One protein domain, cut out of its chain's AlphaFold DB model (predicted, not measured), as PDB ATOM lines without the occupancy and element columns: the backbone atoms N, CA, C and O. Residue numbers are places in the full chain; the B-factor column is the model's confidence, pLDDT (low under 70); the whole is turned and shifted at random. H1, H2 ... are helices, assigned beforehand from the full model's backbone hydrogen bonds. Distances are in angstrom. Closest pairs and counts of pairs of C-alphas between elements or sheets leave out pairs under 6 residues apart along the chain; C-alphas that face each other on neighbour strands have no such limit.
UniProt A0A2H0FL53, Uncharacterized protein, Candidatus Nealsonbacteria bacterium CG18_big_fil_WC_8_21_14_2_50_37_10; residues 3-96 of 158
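This is residues 3 to 96 of the 158 residues of an uncharacterized protein of Candidatus Nealsonbacteria bacterium CG18_big_fil_WC_8_21_14_2_50_37_10 (UniProt A0A2H0FL53). H1 runs through the middle, crossed by H4; H2 folds back as a hairpin, and H3 packs on H2. Residues 87 to 93 stick out. The printed part has 94 residues with six named helices; it is all helix, compact, radius of gyration of the C-alphas 14.1 A, spans 40, 27 and 24 A.

H1, residues 3 to 19, 24.9 A long, begins at C-alpha (3.529, -26.235, 29.720). H2 is residues 21 to 34, H3 37 to 43, H4 48 to 62 and H5 64 to 69. H6, residues 83 to 92, ends at C-alpha (21.462, -19.439, 45.740).

Residues 11 to 16 alone of H1 touch H4, C-alphas 11 and 55 closest at 5.8 A. Residues 13 to 17 alone touch H2, C-alphas 16 and 24 closest at 5.9 A. H5 and H6 touch no helix. Every O i to N i+4 pair is within hydrogen-bond range except in H2, 8 of 10, and H6, 4 of 6.

H5 to H6 is a long link; no printed residue is under 70.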
ATOM      1  N   GLY A   3       4.985 -26.164  29.580       93.19
ATOM      2  CA  GLY A   3       3.529 -26.235  29.720       93.19
ATOM      3  C   GLY A   3       3.032 -27.040  30.926       93.19
ATOM      4  O   GLY A   3       3.769 -27.345  31.861       93.19
ATOM      5  N   GLU A   4       1.742 -27.368  30.894       94.81
ATOM      6  CA  GLU A   4       1.009 -27.975  32.014       94.81
ATOM      7  C   GLU A   4       1.531 -29.370  32.393       94.81
ATOM      8  O   GLU A   4       1.546 -29.733  33.566       94.81
ATOM      9  N   LYS A   5       2.024 -30.149  31.418       94.69
ATOM     10  CA  LYS A   5       2.582 -31.483  31.687       94.69
ATOM     11  C   LYS A   5       3.769 -31.409  32.652       94.69
ATOM     12  O   LYS A   5       3.836 -32.198  33.589       94.69
ATOM     13  N   GLU A   6       4.684 -30.465  32.432       94.69
ATOM     14  CA  GLU A   6       5.808 -30.230  33.343       94.69
ATOM     15  C   GLU A   6       5.317 -29.733  34.705       94.69
ATOM     16  O   GLU A   6       5.776 -30.234  35.726       94.69
ATOM     17  N   LEU A   7       4.363 -28.801  34.728       96.00
ATOM     18  CA  LEU A   7       3.800 -28.248  35.962       96.00
ATOM     19  C   LEU A   7       3.240 -29.347  36.883       96.00
ATOM     20  O   LEU A   7       3.568 -29.415  38.069       96.00
ATOM     21  N   ASN A   8       2.434 -30.243  36.310       96.88
ATOM     22  CA  ASN A   8       1.806 -31.353  37.025       96.88
ATOM     23  C   ASN A   8       2.841 -32.378  37.515       96.88
ATOM     24  O   ASN A   8       2.730 -32.906  38.627       96.88
ATOM     25  N   GLU A   9       3.870 -32.645  36.711       97.69
ATOM     26  CA  GLU A   9       4.961 -33.538  37.104       97.69
ATOM     27  C   GLU A   9       5.823 -32.929  38.221       97.69
ATOM     28  O   GLU A   9       6.166 -33.628  39.172       97.69
ATOM     29  N   GLN A  10       6.115 -31.626  38.173       97.25
ATOM     30  CA  GLN A  10       6.860 -30.932  39.228       97.25
ATOM     31  C   GLN A  10       6.118 -30.978  40.571       97.25
ATOM     32  O   GLN A  10       6.737 -31.266  41.596       97.25
ATOM     33  N   LEU A  11       4.794 -30.775  40.581       98.38
ATOM     34  CA  LEU A  11       3.968 -30.940  41.785       98.38
ATOM     35  C   LEU A  11       3.992 -32.382  42.313       98.38
ATOM     36  O   LEU A  11       4.093 -32.603  43.521       98.38
ATOM     37  N   THR A  12       3.949 -33.367  41.414       98.50
ATOM     38  CA  THR A  12       4.039 -34.788  41.776       98.50
ATOM     39  C   THR A  12       5.385 -35.106  42.430       98.50
ATOM     40  O   THR A  12       5.419 -35.668  43.526       98.50
ATOM     41  N   GLN A  13       6.497 -34.692  41.815       98.44
ATOM     42  CA  GLN A  13       7.844 -34.900  42.356       98.44
ATOM     43  C   GLN A  13       8.057 -34.165  43.681       98.44
ATOM     44  O   GLN A  13       8.621 -34.751  44.605       98.44
ATOM     45  N   TYR A  14       7.556 -32.930  43.809       98.50
ATOM     46  CA  TYR A  14       7.560 -32.182  45.068       98.50
ATOM     47  C   TYR A  14       6.889 -32.978  46.193       98.50
ATOM     48  O   TYR A  14       7.475 -33.166  47.259       98.50
ATOM     49  N   CYS A  15       5.692 -33.506  45.940       98.69
ATOM     50  CA  CYS A  15       4.950 -34.273  46.933       98.69
ATOM     51  C   CYS A  15       5.631 -35.592  47.297       98.69
ATOM     52  O   CYS A  15       5.726 -35.921  48.477       98.69
ATOM     53  N   ILE A  16       6.189 -36.317  46.324       98.69
ATOM     54  CA  ILE A  16       6.963 -37.535  46.606       98.69
ATOM     55  C   ILE A  16       8.206 -37.197  47.439       98.69
ATOM     56  O   ILE A  16       8.517 -37.901  48.397       98.69
ATOM     57  N   GLN A  17       8.905 -36.106  47.126       98.31
ATOM     58  CA  GLN A  17      10.067 -35.658  47.892       98.31
ATOM     59  C   GLN A  17       9.708 -35.274  49.332       98.31
ATOM     60  O   GLN A  17      10.475 -35.582  50.247       98.31
ATOM     61  N   LYS A  18       8.577 -34.591  49.530       97.75
ATOM     62  CA  LYS A  18       8.101 -34.133  50.838       97.75
ATOM     63  C   LYS A  18       7.638 -35.297  51.714       97.75
ATOM     64  O   LYS A  18       8.049 -35.395  52.867       97.75
ATOM     65  N   ASP A  19       6.829 -36.189  51.151       97.31
ATOM     66  CA  ASP A  19       6.036 -37.141  51.928       97.31
ATOM     67  C   ASP A  19       6.567 -38.583  51.892       97.31
ATOM     68  O   ASP A  19       6.254 -39.369  52.791       97.31
ATOM     69  N   ASP A  20       7.345 -38.946  50.865       97.25
ATOM     70  CA  ASP A  20       7.805 -40.313  50.579       97.25
ATOM     71  C   ASP A  20       9.239 -40.325  50.004       97.25
ATOM     72  O   ASP A  20       9.575 -41.114  49.117       97.25
ATOM     73  N   ARG A  21      10.120 -39.457  50.529       97.25
ATOM     74  CA  ARG A  21      11.481 -39.207  50.005       97.25
ATOM     75  C   ARG A  21      12.291 -40.470  49.697       97.25
ATOM     76  O   ARG A  21      13.039 -40.490  48.724       97.25
ATOM     77  N   GLY A  22      12.136 -41.524  50.501       97.81
ATOM     78  CA  GLY A  22      12.826 -42.805  50.304       97.81
ATOM     79  C   GLY A  22      12.475 -43.527  48.995       97.81
ATOM     80  O   GLY A  22      13.250 -44.364  48.546       97.81
ATOM     81  N   LYS A  23      11.345 -43.193  48.360       98.06
ATOM     82  CA  LYS A  23      10.900 -43.747  47.071       98.06
ATOM     83  C   LYS A  23      11.167 -42.818  45.884       98.06
ATOM     84  O   LYS A  23      10.968 -43.235  44.744       98.06
ATOM     85  N   LEU A  24      11.641 -41.590  46.122       98.25
ATOM     86  CA  LEU A  24      11.821 -40.581  45.075       98.25
ATOM     87  C   LEU A  24      12.754 -41.068  43.961       98.25
ATOM     88  O   LEU A  24      12.392 -40.987  42.794       98.25
ATOM     89  N   SER A  25      13.918 -41.625  44.300       97.94
ATOM     90  CA  SER A  25      14.868 -42.111  43.288       97.94
ATOM     91  C   SER A  25      14.286 -43.243  42.440       97.94
ATOM     92  O   SER A  25      14.449 -43.241  41.224       97.94
ATOM     93  N   SER A  26      13.552 -44.182  43.047       98.31
ATOM     94  CA  SER A  26      12.875 -45.257  42.310       98.31
ATOM     95  C   SER A  26      11.795 -44.715  41.373       98.31
ATOM     96  O   SER A  26      11.678 -45.179  40.239       98.31
ATOM     97  N   TYR A  27      11.035 -43.715  41.824       98.56
ATOM     98  CA  TYR A  27      10.041 -43.036  41.000       98.56
ATOM     99  C   TYR A  27      10.688 -42.307  39.818       98.56
ATOM    100  O   TYR A  27      10.279 -42.529  38.681       98.56
ATOM    101  N   LEU A  28      11.726 -41.499  40.064       97.81
ATOM    102  CA  LEU A  28      12.425 -40.740  39.025       97.81
ATOM    103  C   LEU A  28      13.053 -41.659  37.975       97.81
ATOM    104  O   LEU A  28      12.925 -41.380  36.789       97.81
ATOM    105  N   ASN A  29      13.653 -42.781  38.384       96.94
ATOM    106  CA  ASN A  29      14.194 -43.770  37.448       96.94
ATOM    107  C   ASN A  29      13.095 -44.366  36.558       96.94
ATOM    108  O   ASN A  29      13.250 -44.451  35.343       96.94
ATOM    109  N   CYS A  30      11.951 -44.736  37.140       98.12
ATOM    110  CA  CYS A  30      10.815 -45.214  36.355       98.12
ATOM    111  C   CYS A  30      10.280 -44.133  35.400       98.12
ATOM    112  O   CYS A  30       9.953 -44.422  34.243       98.12
ATOM    113  N   PHE A  31      10.163 -42.890  35.871       97.50
ATOM    114  CA  PHE A  31       9.615 -41.790  35.084       97.50
ATOM    115  C   PHE A  31      10.555 -41.385  33.949       97.50
ATOM    116  O   PHE A  31      10.087 -41.113  32.847       97.50
ATOM    117  N   LEU A  32      11.869 -41.434  34.180       95.12
ATOM    118  CA  LEU A  32      12.882 -41.227  33.150       95.12
ATOM    119  C   LEU A  32      12.670 -42.173  31.964       95.12
ATOM    120  O   LEU A  32      12.752 -41.733  30.826       95.12
ATOM    121  N   ILE A  33      12.359 -43.443  32.226       94.25
ATOM    122  CA  ILE A  33      12.177 -44.463  31.186       94.25
ATOM    123  C   ILE A  33      10.799 -44.350  30.521       94.25
ATOM    124  O   ILE A  33      10.675 -44.436  29.304       94.25
ATOM    125  N   SER A  34       9.742 -44.188  31.318       95.00
ATOM    126  CA  SER A  34       8.359 -44.329  30.838       95.00
ATOM    127  C   SER A  34       7.666 -43.016  30.473       95.00
ATOM    128  O   SER A  34       6.652 -43.035  29.776       95.00
ATOM    129  N   SER A  35       8.147 -41.882  30.996       94.62
ATOM    130  CA  SER A  35       7.448 -40.589  30.996       94.62
ATOM    131  C   SER A  35       5.986 -40.686  31.486       94.62
ATOM    132  O   SER A  35       5.116 -39.935  31.036       94.62
ATOM    133  N   ASN A  36       5.694 -41.636  32.388       96.88
ATOM    134  CA  ASN A  36       4.342 -41.938  32.860       96.88
ATOM    135  C   ASN A  36       4.264 -42.010  34.394       96.88
ATOM    136  O   ASN A  36       4.494 -43.053  35.010       96.88
ATOM    137  N   SER A  37       3.859 -40.900  35.005       97.56
ATOM    138  CA  SER A  37       3.758 -40.729  36.457       97.56
ATOM    139  C   SER A  37       2.816 -41.750  37.098       97.56
ATOM    140  O   SER A  37       3.158 -42.358  38.108       97.56
ATOM    141  N   ALA A  38       1.649 -42.011  36.496       97.81
ATOM    142  CA  ALA A  38       0.654 -42.934  37.049       97.81
ATOM    143  C   ALA A  38       1.165 -44.384  37.088       97.81
ATOM    144  O   ALA A  38       0.991 -45.084  38.091       97.81
ATOM    145  N   ALA A  39       1.836 -44.825  36.020       98.25
ATOM    146  CA  ALA A  39       2.470 -46.139  35.980       98.25
ATOM    147  C   ALA A  39       3.586 -46.252  37.032       98.25
ATOM    148  O   ALA A  39       3.671 -47.269  37.722       98.25
ATOM    149  N   CYS A  40       4.385 -45.195  37.205       98.56
ATOM    150  CA  CYS A  40       5.493 -45.173  38.157       98.56
ATOM    151  C   CYS A  40       5.065 -45.079  39.618       98.56
ATOM    152  O   CYS A  40       5.657 -45.740  40.469       98.56
ATOM    153  N   ILE A  41       4.003 -44.333  39.927       98.56
ATOM    154  CA  ILE A  41       3.388 -44.325  41.261       98.56
ATOM    155  C   ILE A  41       2.955 -45.747  41.630       98.56
ATOM    156  O   ILE A  41       3.287 -46.243  42.706       98.56
ATOM    157  N   LYS A  42       2.288 -46.446  40.703       98.25
ATOM    158  CA  LYS A  42       1.846 -47.827  40.920       98.25
ATOM    159  C   LYS A  42       3.021 -48.796  41.086       98.25
ATOM    160  O   LYS A  42       3.015 -49.589  42.024       98.25
ATOM    161  N   SER A  43       4.013 -48.758  40.194       97.94
ATOM    162  CA  SER A  43       5.126 -49.722  40.194       97.94
ATOM    163  C   SER A  43       6.051 -49.574  41.404       97.94
ATOM    164  O   SER A  43       6.619 -50.561  41.864       97.94
ATOM    165  N   THR A  44       6.167 -48.365  41.953       98.06
ATOM    166  CA  THR A  44       6.989 -48.074  43.140       98.06
ATOM    167  C   THR A  44       6.220 -48.203  44.459       98.06
ATOM    168  O   THR A  44       6.778 -47.972  45.536       98.06
ATOM    169  N   GLY A  45       4.937 -48.581  44.400       97.81
ATOM    170  CA  GLY A  45       4.080 -48.718  45.576       97.81
ATOM    171  C   GLY A  45       3.885 -47.399  46.325       97.81
ATOM    172  O   GLY A  45       3.816 -47.396  47.555       97.81
ATOM    173  N   LEU A  46       3.892 -46.271  45.614       98.50
ATOM    174  CA  LEU A  46       3.518 -44.970  46.159       98.50
ATOM    175  C   LEU A  46       1.994 -44.891  46.323       98.50
ATOM    176  O   LEU A  46       1.235 -45.428  45.515       98.50
ATOM    177  N   ASP A  47       1.543 -44.200  47.368       98.31
ATOM    178  CA  ASP A  47       0.117 -43.985  47.600       98.31
ATOM    179  C   ASP A  47      -0.390 -42.836  46.714       98.31
ATOM    180  O   ASP A  47      -0.125 -41.656  46.960       98.31
ATOM    181  N   ALA A  48      -1.136 -43.191  45.667       98.31
ATOM    182  CA  ALA A  48      -1.689 -42.234  44.717       98.31
ATOM    183  C   ALA A  48      -2.667 -41.236  45.365       98.31
ATOM    184  O   ALA A  48      -2.724 -40.079  44.947       98.31
ATOM    185  N   ALA A  49      -3.428 -41.656  46.380       98.44
ATOM    186  CA  ALA A  49      -4.375 -40.782  47.062       98.44
ATOM    187  C   ALA A  49      -3.638 -39.760  47.934       98.44
ATOM    188  O   ALA A  49      -3.974 -38.573  47.903       98.44
ATOM    189  N   LYS A  50      -2.590 -40.196  48.642       98.38
ATOM    190  CA  LYS A  50      -1.715 -39.312  49.424       98.38
ATOM    191  C   LYS A  50      -1.039 -38.267  48.536       98.38
ATOM    192  O   LYS A  50      -1.130 -37.076  48.829       98.38
ATOM    193  N   ILE A  51      -0.458 -38.692  47.410       98.62
ATOM    194  CA  ILE A  51       0.159 -37.782  46.432       98.62
ATOM    195  C   ILE A  51      -0.877 -36.797  45.886       98.62
ATOM    196  O   ILE A  51      -0.637 -35.595  45.907       98.62
ATOM    197  N   SER A  52      -2.049 -37.274  45.451       98.50
ATOM    198  CA  SER A  52      -3.109 -36.402  44.927       98.50
ATOM    199  C   SER A  52      -3.566 -35.360  45.952       98.50
ATOM    200  O   SER A  52      -3.799 -34.204  45.599       98.50
ATOM    201  N   ASN A  53      -3.669 -35.745  47.225       98.69
ATOM    202  CA  ASN A  53      -4.017 -34.820  48.293       98.69
ATOM    203  C   ASN A  53      -2.913 -33.778  48.534       98.69
ATOM    204  O   ASN A  53      -3.218 -32.591  48.623       98.69
ATOM    205  N   CYS A  54      -1.643 -34.194  48.578       98.75
ATOM    206  CA  CYS A  54      -0.523 -33.260  48.688       98.75
ATOM    207  C   CYS A  54      -0.486 -32.281  47.505       98.75
ATOM    208  O   CYS A  54      -0.336 -31.082  47.723       98.75
ATOM    209  N   VAL A  55      -0.693 -32.756  46.271       98.69
ATOM    210  CA  VAL A  55      -0.707 -31.903  45.072       98.69
ATOM    211  C   VAL A  55      -1.791 -30.835  45.185       98.69
ATOM    212  O   VAL A  55      -1.512 -29.666  44.943       98.69
ATOM    213  N   LYS A  56      -3.003 -31.204  45.621       98.62
ATOM    214  CA  LYS A  56      -4.092 -30.239  45.854       98.62
ATOM    215  C   LYS A  56      -3.726 -29.195  46.907       98.62
ATOM    216  O   LYS A  56      -4.000 -28.019  46.708       98.62
ATOM    217  N   GLN A  57      -3.121 -29.617  48.016       98.62
ATOM    218  CA  GLN A  57      -2.707 -28.703  49.083       98.62
ATOM    219  C   GLN A  57      -1.607 -27.748  48.612       98.62
ATOM    220  O   GLN A  57      -1.700 -26.548  48.846       98.62
ATOM    221  N   ALA A  58      -0.601 -28.266  47.905       98.44
ATOM    222  CA  ALA A  58       0.489 -27.472  47.352       98.44
ATOM    223  C   ALA A  58      -0.018 -26.471  46.305       98.44
ATOM    224  O   ALA A  58       0.364 -25.305  46.327       98.44
ATOM    225  N   ASP A  59      -0.910 -26.901  45.414       98.19
ATOM    226  CA  ASP A  59      -1.501 -26.010  44.422       98.19
ATOM    227  C   ASP A  59      -2.298 -24.876  45.081       98.19
ATOM    228  O   ASP A  59      -2.137 -23.715  44.712       98.19
ATOM    229  N   GLN A  60      -3.081 -25.180  46.118       98.06
ATOM    230  CA  GLN A  60      -3.806 -24.167  46.893       98.06
ATOM    231  C   GLN A  60      -2.870 -23.195  47.622       98.06
ATOM    232  O   GLN A  60      -3.124 -21.992  47.633       98.06
ATOM    233  N   GLU A  61      -1.802 -23.705  48.232       97.69
ATOM    234  CA  GLU A  61      -0.841 -22.912  49.001       97.69
ATOM    235  C   GLU A  61      -0.031 -21.967  48.104       97.69
ATOM    236  O   GLU A  61       0.085 -20.773  48.384       97.69
ATOM    237  N   TYR A  62       0.506 -22.486  46.999       97.06
ATOM    238  CA  TYR A  62       1.423 -21.749  46.127       97.06
ATOM    239  C   TYR A  62       0.748 -21.125  44.906       97.06
ATOM    240  O   TYR A  62       1.389 -20.343  44.187       97.06
ATOM    241  N   LYS A  63      -0.541 -21.425  44.702       97.25
ATOM    242  CA  LYS A  63      -1.373 -20.942  43.595       97.25
ATOM    243  C   LYS A  63      -0.789 -21.317  42.234       97.25
ATOM    244  O   LYS A  63      -0.718 -20.482  41.335       97.25
ATOM    245  N   VAL A  64      -0.310 -22.552  42.098       96.44
ATOM    246  CA  VAL A  64       0.493 -22.979  40.943       96.44
ATOM    247  C   VAL A  64      -0.334 -22.937  39.656       96.44
ATOM    248  O   VAL A  64       0.060 -22.283  38.690       96.44
ATOM    249  N   THR A  65      -1.517 -23.548  39.650       96.44
ATOM    250  CA  THR A  65      -2.444 -23.551  38.511       96.44
ATOM    251  C   THR A  65      -3.051 -22.169  38.258       96.44
ATOM    252  O   THR A  65      -3.206 -21.773  37.103       96.44
ATOM    253  N   GLU A  66      -3.360 -21.400  39.307       96.88
ATOM    254  CA  GLU A  66      -3.845 -20.015  39.174       96.88
ATOM    255  C   GLU A  66      -2.825 -19.152  38.409       96.88
ATOM    256  O   GLU A  66      -3.166 -18.556  37.387       96.88
ATOM    257  N   LYS A  67      -1.558 -19.154  38.842       95.50
ATOM    258  CA  LYS A  67      -0.475 -18.397  38.194       95.50
ATOM    259  C   LYS A  67      -0.116 -18.942  36.812       95.50
ATOM    260  O   LYS A  67       0.232 -18.184  35.910       95.50
ATOM    261  N   PHE A  68      -0.227 -20.254  36.604       95.56
ATOM    262  CA  PHE A  68      -0.067 -20.841  35.277       95.56
ATOM    263  C   PHE A  68      -1.086 -20.274  34.279       95.56
ATOM    264  O   PHE A  68      -0.712 -19.897  33.167       95.56
ATOM    265  N   ASN A  69      -2.352 -20.166  34.689       95.50
ATOM    266  CA  ASN A  69      -3.436 -19.670  33.843       95.50
ATOM    267  C   ASN A  69      -3.413 -18.143  33.660       95.50
ATOM    268  O   ASN A  69      -3.811 -17.649  32.602       95.50
ATOM    269  N   ASP A  70      -2.932 -17.390  34.650       95.06
ATOM    270  CA  ASP A  70      -2.761 -15.942  34.536       95.06
ATOM    271  C   ASP A  70      -1.433 -15.577  33.862       95.06
ATOM    272  O   ASP A  70      -0.405 -15.384  34.512       95.06
ATOM    273  N   LYS A  71      -1.462 -15.408  32.537       91.94
ATOM    274  CA  LYS A  71      -0.288 -14.987  31.755       91.94
ATOM    275  C   LYS A  71       0.282 -13.627  32.167       91.94
ATOM    276  O   LYS A  71       1.446 -13.363  31.878       91.94
ATOM    277  N   ASN A  72      -0.488 -12.768  32.842       91.81
ATOM    278  CA  ASN A  72       0.035 -11.492  33.341       91.81
ATOM    279  C   ASN A  72       0.959 -11.682  34.549       91.81
ATOM    280  O   ASN A  72       1.788 -10.820  34.828       91.81
ATOM    281  N   SER A  73       0.846 -12.816  35.247       88.12
ATOM    282  CA  SER A  73       1.724 -13.171  36.363       88.12
ATOM    283  C   SER A  73       3.101 -13.680  35.916       88.12
ATOM    284  O   SER A  73       3.989 -13.859  36.749       88.12
ATOM    285  N   TRP A  74       3.303 -13.917  34.613       92.50
ATOM    286  CA  TRP A  74       4.532 -14.498  34.082       92.50
ATOM    287  C   TRP A  74       5.629 -13.429  34.031       92.50
ATOM    288  O   TRP A  74       5.473 -12.433  33.312       92.50
ATOM    289  N   PRO A  75       6.763 -13.604  34.739       84.25
ATOM    290  CA  PRO A  75       7.858 -12.644  34.700       84.25
ATOM    291  C   PRO A  75       8.326 -12.410  33.260       84.25
ATOM    292  O   PRO A  75       8.639 -13.355  32.532       84.25
ATOM    293  N   ASN A  76       8.335 -11.142  32.839       82.38
ATOM    294  CA  ASN A  76       8.653 -10.726  31.468       82.38
ATOM    295  C   ASN A  76       7.834 -11.463  30.383       82.38
ATOM    296  O   ASN A  76       8.315 -11.647  29.266       82.38
ATOM    297  N   GLY A  77       6.630 -11.948  30.716       78.62
ATOM    298  CA  GLY A  77       5.748 -12.684  29.807       78.62
ATOM    299  C   GLY A  77       6.299 -14.026  29.311       78.62
ATOM    300  O   GLY A  77       5.790 -14.555  28.327       78.62
ATOM    301  N   SER A  78       7.351 -14.564  29.940       86.62
ATOM    302  CA  SER A  78       8.093 -15.709  29.392       86.62
ATOM    303  C   SER A  78       7.533 -17.053  29.853       86.62
ATOM    304  O   SER A  78       7.119 -17.867  29.032       86.62
ATOM    305  N   TYR A  79       7.490 -17.284  31.168       91.19
ATOM    306  CA  TYR A  79       7.129 -18.579  31.749       91.19
ATOM    307  C   TYR A  79       6.306 -18.416  33.030       91.19
ATOM    308  O   TYR A  79       6.474 -17.413  33.728       91.19
ATOM    309  N   PRO A  80       5.452 -19.400  33.364       92.62
ATOM    310  CA  PRO A  80       4.683 -19.372  34.598       92.62
ATOM    311  C   PRO A  80       5.625 -19.471  35.806       92.62
ATOM    312  O   PRO A  80       6.577 -20.261  35.764       92.62
ATOM    313  N   PRO A  81       5.383 -18.706  36.881       91.94
ATOM    314  CA  PRO A  81       6.145 -18.845  38.116       91.94
ATOM    315  C   PRO A  81       5.844 -20.188  38.806       91.94
ATOM    316  O   PRO A  81       4.711 -20.671  38.797       91.94
ATOM    317  N   PHE A  82       6.863 -20.775  39.436       94.25
ATOM    318  CA  PHE A  82       6.757 -21.994  40.242       94.25
ATOM    319  C   PHE A  82       7.486 -21.782  41.573       94.25
ATOM    320  O   PHE A  82       8.655 -22.128  41.747       94.25
ATOM    321  N   ASP A  83       6.791 -21.146  42.513       94.12
ATOM    322  CA  ASP A  83       7.430 -20.478  43.654       94.12
ATOM    323  C   ASP A  83       7.617 -21.364  44.898       94.12
ATOM    324  O   ASP A  83       7.969 -20.850  45.960       94.12
ATOM    325  N   ILE A  84       7.414 -22.684  44.794       96.88
ATOM    326  CA  ILE A  84       7.508 -23.613  45.941       96.88
ATOM    327  C   ILE A  84       8.860 -23.482  46.666       96.88
ATOM    328  O   ILE A  84       8.916 -23.486  47.893       96.88
ATOM    329  N   TYR A  85       9.944 -23.299  45.906       96.44
ATOM    330  CA  TYR A  85      11.307 -23.128  46.425       96.44
ATOM    331  C   TYR A  85      11.883 -21.730  46.157       96.44
ATOM    332  O   TYR A  85      13.098 -21.558  46.057       96.44
ATOM    333  N   GLN A  86      11.031 -20.704  46.047       95.56
ATOM    334  CA  GLN A  86      11.465 -19.357  45.658       95.56
ATOM    335  C   GLN A  86      12.535 -18.767  46.589       95.56
ATOM    336  O   GLN A  86      13.466 -18.113  46.118       95.56
ATOM    337  N   ALA A  87      12.442 -19.026  47.896       96.94
ATOM    338  CA  ALA A  87      13.427 -18.551  48.865       96.94
ATOM    339  C   ALA A  87      14.828 -19.134  48.605       96.94
ATOM    340  O   ALA A  87      15.813 -18.397  48.628       96.94
ATOM    341  N   ASP A  88      14.924 -20.431  48.299       97.25
ATOM    342  CA  ASP A  88      16.198 -21.073  47.962       97.25
ATOM    343  C   ASP A  88      16.697 -20.639  46.580       97.25
ATOM    344  O   ASP A  88      17.889 -20.372  46.418       97.25
ATOM    345  N   ASN A  89      15.796 -20.471  45.605       96.25
ATOM    346  CA  ASN A  89      16.156 -19.938  44.290       96.25
ATOM    347  C   ASN A  89      16.805 -18.551  44.415       96.25
ATOM    348  O   ASN A  89      17.851 -18.305  43.818       96.25
ATOM    349  N   GLN A  90      16.238 -17.666  45.240       96.50
ATOM    350  CA  GLN A  90      16.811 -16.348  45.521       96.50
ATOM    351  C   GLN A  90      18.129 -16.448  46.290       96.50
ATOM    352  O   GLN A  90      19.115 -15.827  45.897       96.50
ATOM    353  N   LYS A  91      18.163 -17.252  47.360       97.94
ATOM    354  CA  LYS A  91      19.343 -17.423  48.216       97.94
ATOM    355  C   LYS A  91      20.562 -17.906  47.435       97.94
ATOM    356  O   LYS A  91      21.665 -17.427  47.683       97.94
ATOM    357  N   TYR A  92      20.371 -18.850  46.515       97.69
ATOM    358  CA  TYR A  92      21.462 -19.439  45.740       97.69
ATOM    359  C   TYR A  92      21.593 -18.863  44.330       97.69
ATOM    360  O   TYR A  92      22.467 -19.306  43.596       97.69
ATOM    361  N   GLY A  93      20.769 -17.886  43.934       96.12
ATOM    362  CA  GLY A  93      20.831 -17.251  42.613       96.12
ATOM    363  C   GLY A  93      20.444 -18.173  41.449       96.12
ATOM    364  O   GLY A  93      21.008 -18.054  40.362       96.12
ATOM    365  N   VAL A  94      19.521 -19.113  41.666       95.94
ATOM    366  CA  VAL A  94      19.020 -20.022  40.627       95.94
ATOM    367  C   VAL A  94      18.127 -19.242  39.664       95.94
ATOM    368  O   VAL A  94      17.080 -18.729  40.055       95.94
ATOM    369  N   GLN A  95      18.534 -19.170  38.397       91.50
ATOM    370  CA  GLN A  95      17.806 -18.451  37.339       91.50
ATOM    371  C   GLN A  95      17.302 -19.367  36.216       91.50
ATOM    372  O   GLN A  95      16.545 -18.932  35.353       91.50
ATOM    373  N   GLY A  96      17.711 -20.636  36.215       90.88
ATOM    374  CA  GLY A  96      17.334 -21.597  35.189       90.88
ATOM    375  C   GLY A  96      17.768 -23.014  35.538       90.88
ATOM    376  O   GLY A  96      18.594 -23.239  36.424       90.88
TER     377      GLY A  96